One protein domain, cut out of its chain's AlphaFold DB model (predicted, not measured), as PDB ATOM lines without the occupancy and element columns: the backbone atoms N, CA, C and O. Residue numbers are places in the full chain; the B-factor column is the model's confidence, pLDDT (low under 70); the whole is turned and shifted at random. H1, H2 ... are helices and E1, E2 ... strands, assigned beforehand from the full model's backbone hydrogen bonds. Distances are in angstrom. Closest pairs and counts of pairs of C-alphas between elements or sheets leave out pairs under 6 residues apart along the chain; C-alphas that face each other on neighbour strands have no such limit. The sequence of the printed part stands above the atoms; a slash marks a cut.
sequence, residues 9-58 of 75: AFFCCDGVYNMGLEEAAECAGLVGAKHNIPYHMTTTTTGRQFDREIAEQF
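This is residues 9 to 58 of the 75 residues of an uncharacterized protein of Lachnospiraceae bacterium A4 (UniProt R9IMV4). Two short parallel strands, E1 and E2, lie side by side as a small wall, with the longest helix, H1, over one face and the short helix H2 near E2, away from E1. The long loop of residues 40 to 51 reaches one end of the elongated outline, which spans 33 by 18 by 15 A. The 50 printed residues, 9 to 58, hold E1, H1, E2 and H2 in that order, a mixed class of helices and strands. The whole is compact, with a radius of gyration of the C-alphas of 10.6 A.

Find C-alpha 9 at (228.165, 246.143, 196.639), where E1 begins; it covers residues 9 to 12. H1, residues 21 to 31, starts at C-alpha 21, (218.029, 255.995, 199.934), and is 15.0 A long. E2, residues 35 to 39, measures 12.9 A. H2, residues 52 to 56, ends at C-alpha 56, (218.057, 250.539, 208.582).

Look first at E1 and E2, parallel at 25 degrees, with N 11 and O 37 at 2.9 A and N 39 and O 11 at 2.8 A, within hydrogen-bond range. E1, H1 and E2 form a strand-helix-strand unit, two parallel neighbour strands with a helix between them in the chain, and its crossover is right-handed. The closest C-alphas of E1 and H1 are those of Phe 11 and Ala 24, 6.1 A apart. Those of E2 and H2 are Pro 38 and Ala 55, also 6.1 A apart. H1 and H2 are only just apart, at 8.2 A. In H1 and H2 every O i to N i+4 pair is within hydrogen-bond range.

The two C-alphas farthest apart, those of Gly 32 and Thr 46, are 32.6 A from each other. The link from H1 to E2 is tight, that from E1 to H1 short, and that from E2 to H2 long. The printed part has no cut, and no printed residue is under 70 in pLDDT.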
ATOM      1  N   ALA A   9     228.280 244.824 197.241       97.44
ATOM      2  CA  ALA A   9     228.165 246.143 196.639       97.44
ATOM      3  C   ALA A   9     227.883 247.207 197.704       97.44
ATOM      4  O   ALA A   9     227.056 247.013 198.595       97.44
ATOM      5  N   PHE A  10     228.585 248.335 197.592       98.00
ATOM      6  CA  PHE A  10     228.446 249.484 198.482       98.00
ATOM      7  C   PHE A  10     227.709 250.615 197.764       98.00
ATOM      8  O   PHE A  10     228.112 251.022 196.673       98.00
ATOM      9  N   PHE A  11     226.673 251.156 198.400       98.12
ATOM     10  CA  PHE A  11     225.797 252.180 197.833       98.12
ATOM     11  C   PHE A  11     225.819 253.432 198.696       98.12
ATOM     12  O   PHE A  11     225.569 253.369 199.897       98.12
ATOM     13  N   CYS A  12     226.170 254.564 198.097       96.88
ATOM     14  CA  CYS A  12     226.153 255.849 198.778       96.88
ATOM     15  C   CYS A  12     224.720 256.395 198.852       96.88
ATOM     16  O   CYS A  12     223.981 256.283 197.872       96.88
ATOM     17  N   CYS A  13     224.339 256.936 200.015       96.00
ATOM     18  CA  CYS A  13     222.935 257.197 200.350       96.00
ATOM     19  C   CYS A  13     222.674 258.582 200.985       96.00
ATOM     20  O   CYS A  13     221.691 258.726 201.712       96.00
ATOM     21  N   ASP A  14     223.531 259.593 200.786       94.00
ATOM     22  CA  ASP A  14     223.308 260.918 201.400       94.00
ATOM     23  C   ASP A  14     222.247 261.764 200.688       94.00
ATOM     24  O   ASP A  14     221.693 262.676 201.304       94.00
ATOM     25  N   GLY A  15     221.954 261.493 199.411       94.81
ATOM     26  CA  GLY A  15     220.955 262.232 198.628       94.81
ATOM     27  C   GLY A  15     221.273 263.712 198.361       94.81
ATOM     28  O   GLY A  15     220.398 264.451 197.911       94.81
ATOM     29  N   VAL A  16     222.494 264.172 198.645       95.19
ATOM     30  CA  VAL A  16     222.978 265.541 198.404       95.19
ATOM     31  C   VAL A  16     223.948 265.576 197.227       95.19
ATOM     32  O   VAL A  16     223.779 266.378 196.308       95.19
ATOM     33  N   TYR A  17     224.981 264.733 197.263       93.88
ATOM     34  CA  TYR A  17     225.999 264.637 196.208       93.88
ATOM     35  C   TYR A  17     225.953 263.305 195.457       93.88
ATOM     36  O   TYR A  17     226.551 263.184 194.388       93.88
ATOM     37  N   ASN A  18     225.256 262.316 196.014       94.75
ATOM     38  CA  ASN A  18     225.001 261.012 195.416       94.75
ATOM     39  C   ASN A  18     223.513 260.644 195.523       94.75
ATOM     40  O   ASN A  18     222.674 261.519 195.725       94.75
ATOM     41  N   MET A  19     223.196 259.365 195.314       96.69
ATOM     42  CA  MET A  19     221.830 258.854 195.362       96.69
ATOM     43  C   MET A  19     221.215 259.051 196.749       96.69
ATOM     44  O   MET A  19     221.887 258.961 197.778       96.69
ATOM     45  N   GLY A  20     219.908 259.301 196.776       96.38
ATOM     46  CA  GLY A  20     219.122 259.141 197.998       96.38
ATOM     47  C   GLY A  20     218.892 257.661 198.323       96.38
ATOM     48  O   GLY A  20     219.164 256.792 197.501       96.38
ATOM     49  N   LEU A  21     218.337 257.369 199.506       96.00
ATOM     50  CA  LEU A  21     218.029 255.995 199.934       96.00
ATOM     51  C   LEU A  21     217.171 255.215 198.922       96.00
ATOM     52  O   LEU A  21     217.469 254.056 198.649       96.00
ATOM     53  N   GLU A  22     216.131 255.848 198.372       97.19
ATOM     54  CA  GLU A  22     215.211 255.222 197.410       97.19
ATOM     55  C   GLU A  22     215.922 254.902 196.085       97.19
ATOM     56  O   GLU A  22     215.944 253.750 195.660       97.19
ATOM     57  N   GLU A  23     216.614 255.884 195.495       98.00
ATOM     58  CA  GLU A  23     217.403 255.684 194.270       98.00
ATOM     59  C   GLU A  23     218.515 254.640 194.456       98.00
ATOM     60  O   GLU A  23     218.767 253.820 193.572       98.00
ATOM     61  N   ALA A  24     219.175 254.632 195.618       98.25
ATOM     62  CA  ALA A  24     220.215 253.664 195.933       98.25
ATOM     63  C   ALA A  24     219.651 252.239 196.060       98.25
ATOM     64  O   ALA A  24     220.311 251.289 195.638       98.25
ATOM     65  N   ALA A  25     218.447 252.077 196.615       97.88
ATOM     66  CA  ALA A  25     217.785 250.780 196.731       97.88
ATOM     67  C   ALA A  25     217.352 250.244 195.357       97.88
ATOM     68  O   ALA A  25     217.585 249.073 195.049       97.88
ATOM     69  N   GLU A  26     216.811 251.109 194.492       98.00
ATOM     70  CA  GLU A  26     216.533 250.763 193.093       98.00
ATOM     71  C   GLU A  26     217.815 250.345 192.357       98.00
ATOM     72  O   GLU A  26     217.844 249.314 191.681       98.00
ATOM     73  N   CYS A  27     218.902 251.104 192.535       97.56
ATOM     74  CA  CYS A  27     220.209 250.787 191.964       97.56
ATOM     75  C   CYS A  27     220.722 249.424 192.446       97.56
ATOM     76  O   CYS A  27     221.168 248.614 191.635       97.56
ATOM     77  N   ALA A  28     220.611 249.133 193.740       97.50
ATOM     78  CA  ALA A  28     221.016 247.853 194.305       97.50
ATOM     79  C   ALA A  28     220.221 246.674 193.723       97.50
ATOM     80  O   ALA A  28     220.804 245.634 193.413       97.50
ATOM     81  N   GLY A  29     218.923 246.862 193.463       95.50
ATOM     82  CA  GLY A  29     218.103 245.884 192.746       95.50
ATOM     83  C   GLY A  29     218.572 245.626 191.308       95.50
ATOM     84  O   GLY A  29     218.528 244.488 190.849       95.50
ATOM     85  N   LEU A  30     219.057 246.655 190.606       95.31
ATOM     86  CA  LEU A  30     219.631 246.514 189.259       95.31
ATOM     87  C   LEU A  30     221.020 245.863 189.267       95.31
ATOM     88  O   LEU A  30     221.372 245.172 188.314       95.31
ATOM     89  N   VAL A  31     221.815 246.113 190.309       96.06
ATOM     90  CA  VAL A  31     223.146 245.518 190.483       96.06
ATOM     91  C   VAL A  31     223.049 244.030 190.832       96.06
ATOM     92  O   VAL A  31     223.903 243.258 190.398       96.06
ATOM     93  N   GLY A  32     222.033 243.627 191.603       95.06
ATOM     94  CA  GLY A  32     221.769 242.218 191.913       95.06
ATOM     95  C   GLY A  32     222.852 241.551 192.771       95.06
ATOM     96  O   GLY A  32     223.077 240.346 192.672       95.06
ATOM     97  N   ALA A  33     223.557 242.321 193.608       96.69
ATOM     98  CA  ALA A  33     224.624 241.772 194.441       96.69
ATOM     99  C   ALA A  33     224.084 240.836 195.536       96.69
ATOM    100  O   ALA A  33     222.974 241.023 196.045       96.69
ATOM    101  N   LYS A  34     224.900 239.859 195.960       96.25
ATOM    102  CA  LYS A  34     224.537 238.966 197.076       96.25
ATOM    103  C   LYS A  34     224.395 239.717 198.400       96.25
ATOM    104  O   LYS A  34     223.574 239.316 199.217       96.25
ATOM    105  N   HIS A  35     225.162 240.788 198.601       97.62
ATOM    106  CA  HIS A  35     225.115 241.645 199.782       97.62
ATOM    107  C   HIS A  35     225.125 243.122 199.389       97.62
ATOM    108  O   HIS A  35     226.042 243.593 198.711       97.62
ATOM    109  N   ASN A  36     224.124 243.861 199.868       98.12
ATOM    110  CA  ASN A  36     223.940 245.278 199.562       98.12
ATOM    111  C   ASN A  36     224.201 246.129 200.810       98.12
ATOM    112  O   ASN A  36     223.494 246.000 201.810       98.12
ATOM    113  N   ILE A  37     225.222 246.987 200.768       98.44
ATOM    114  CA  ILE A  37     225.731 247.708 201.941       98.44
ATOM    115  C   ILE A  37     225.559 249.215 201.737       98.44
ATOM    116  O   ILE A  37     226.204 249.786 200.855       98.44
ATOM    117  N   PRO A  38     224.725 249.899 202.534       98.06
ATOM    118  CA  PRO A  38     224.619 251.345 202.443       98.06
ATOM    119  C   PRO A  38     225.800 252.017 203.164       98.06
ATOM    120  O   PRO A  38     226.193 251.603 204.254       98.06
ATOM    121  N   TYR A  39     226.355 253.079 202.580       96.69
ATOM    122  CA  TYR A  39     227.405 253.910 203.180       96.69
ATOM    123  C   TYR A  39     227.232 255.387 202.792       96.69
ATOM    124  O   TYR A  39     226.287 255.745 202.093       96.69
ATOM    125  N   HIS A  40     228.133 256.259 203.262       95.12
ATOM    126  CA  HIS A  40     228.149 257.689 202.920       95.12
ATOM    127  C   HIS A  40     226.768 258.349 203.100       95.12
ATOM    128  O   HIS A  40     226.207 258.924 202.175       95.12
ATOM    129  N   MET A  41     226.198 258.198 204.298       92.81
ATOM    130  CA  MET A  41     224.829 258.617 204.651       92.81
ATOM    131  C   MET A  41     224.729 260.085 205.074       92.81
ATOM    132  O   MET A  41     223.658 260.576 205.420       92.81
ATOM    133  N   THR A  42     225.858 260.783 205.114       91.38
ATOM    134  CA  THR A  42     225.959 262.150 205.608       91.38
ATOM    135  C   THR A  42     226.994 262.924 204.813       91.38
ATOM    136  O   THR A  42     227.924 262.358 204.243       91.38
ATOM    137  N   THR A  43     226.841 264.243 204.801       91.06
ATOM    138  CA  THR A  43     227.787 265.175 204.178       91.06
ATOM    139  C   THR A  43     228.741 265.813 205.192       91.06
ATOM    140  O   THR A  43     229.620 266.589 204.810       91.06
ATOM    141  N   THR A  44     228.593 265.513 206.491       88.31
ATOM    142  CA  THR A  44     229.505 266.035 207.518       88.31
ATOM    143  C   THR A  44     230.888 265.414 207.383       88.31
ATOM    144  O   THR A  44     231.040 264.206 207.304       88.31
ATOM    145  N   THR A  45     231.934 266.229 207.451       86.12
ATOM    146  CA  THR A  45     233.329 265.748 207.449       86.12
ATOM    147  C   THR A  45     233.900 265.588 208.858       86.12
ATOM    148  O   THR A  45     235.073 265.269 209.036       86.12
ATOM    149  N   THR A  46     233.073 265.818 209.881       89.00
ATOM    150  CA  THR A  46     233.451 265.723 211.294       89.00
ATOM    151  C   THR A  46     232.405 264.950 212.082       89.00
ATOM    152  O   THR A  46     231.215 265.034 211.782       89.00
ATOM    153  N   GLY A  47     232.838 264.247 213.128       87.88
ATOM    154  CA  GLY A  47     231.952 263.415 213.940       87.88
ATOM    155  C   GLY A  47     231.709 262.039 213.322       87.88
ATOM    156  O   GLY A  47     232.477 261.584 212.474       87.88
ATOM    157  N   ARG A  48     230.657 261.372 213.803       87.94
ATOM    158  CA  ARG A  48     230.264 260.026 213.376       87.94
ATOM    159  C   ARG A  48     229.728 260.067 211.943       87.94
ATOM    160  O   ARG A  48     228.904 260.923 211.634       87.94
ATOM    161  N   GLN A  49     230.219 259.165 211.098       90.94
ATOM    162  CA  GLN A  49     229.897 259.119 209.667       90.94
ATOM    163  C   GLN A  49     228.795 258.103 209.374       90.94
ATOM    164  O   GLN A  49     227.935 258.340 208.529       90.94
ATOM    165  N   PHE A  50     228.795 256.993 210.108       93.94
ATOM    166  CA  PHE A  50     227.740 256.000 210.033       93.94
ATOM    167  C   PHE A  50     226.516 256.386 210.876       93.94
ATOM    168  O   PHE A  50     226.628 256.629 212.083       93.94
ATOM    169  N   ASP A  51     225.333 256.337 210.265       93.75
ATOM    170  CA  ASP A  51     224.045 256.525 210.931       93.75
ATOM    171  C   ASP A  51     223.213 255.235 210.842       93.75
ATOM    172  O   ASP A  51     222.807 254.809 209.762       93.75
ATOM    173  N   ARG A  52     222.959 254.597 211.993       95.12
ATOM    174  CA  ARG A  52     222.209 253.331 212.060       95.12
ATOM    175  C   ARG A  52     220.765 253.500 211.595       95.12
ATOM    176  O   ARG A  52     220.259 252.613 210.918       95.12
ATOM    177  N   GLU A  53     220.120 254.611 211.940       94.88
ATOM    178  CA  GLU A  53     218.713 254.836 211.602       94.88
ATOM    179  C   GLU A  53     218.549 255.008 210.089       94.88
ATOM    180  O   GLU A  53     217.596 254.490 209.510       94.88
ATOM    181  N   ILE A  54     219.497 255.679 209.425       94.69
ATOM    182  CA  ILE A  54     219.520 255.791 207.957       94.69
ATOM    183  C   ILE A  54     219.859 254.437 207.315       94.69
ATOM    184  O   ILE A  54     219.200 254.026 206.361       94.69
ATOM    185  N   ALA A  55     220.837 253.700 207.853       97.00
ATOM    186  CA  ALA A  55     221.207 252.373 207.354       97.00
ATOM    187  C   ALA A  55     220.036 251.381 207.368       97.00
ATOM    188  O   ALA A  55     219.850 250.609 206.426       97.00
ATOM    189  N   GLU A  56     219.225 251.408 208.425       97.31
ATOM    190  CA  GLU A  56     218.057 250.539 208.582       97.31
ATOM    191  C   GLU A  56     216.901 250.897 207.632       97.31
ATOM    192  O   GLU A  56     216.078 250.026 207.330       97.31
ATOM    193  N   GLN A  57     216.875 252.122 207.099       97.06
ATOM    194  CA  GLN A  57     215.908 252.576 206.088       97.06
ATOM    195  C   GLN A  57     216.278 252.173 204.652       97.06
ATOM    196  O   GLN A  57     215.454 252.322 203.757       97.06
ATOM    197  N   PHE A  58     217.485 251.653 204.405       97.62
ATOM    198  CA  PHE A  58     217.900 251.208 203.071       97.62
ATOM    199  C   PHE A  58     217.148 249.936 202.647       97.62
ATOM    200  O   PHE A  58     217.565 248.821 202.949       97.62
TER     201      PHE A  58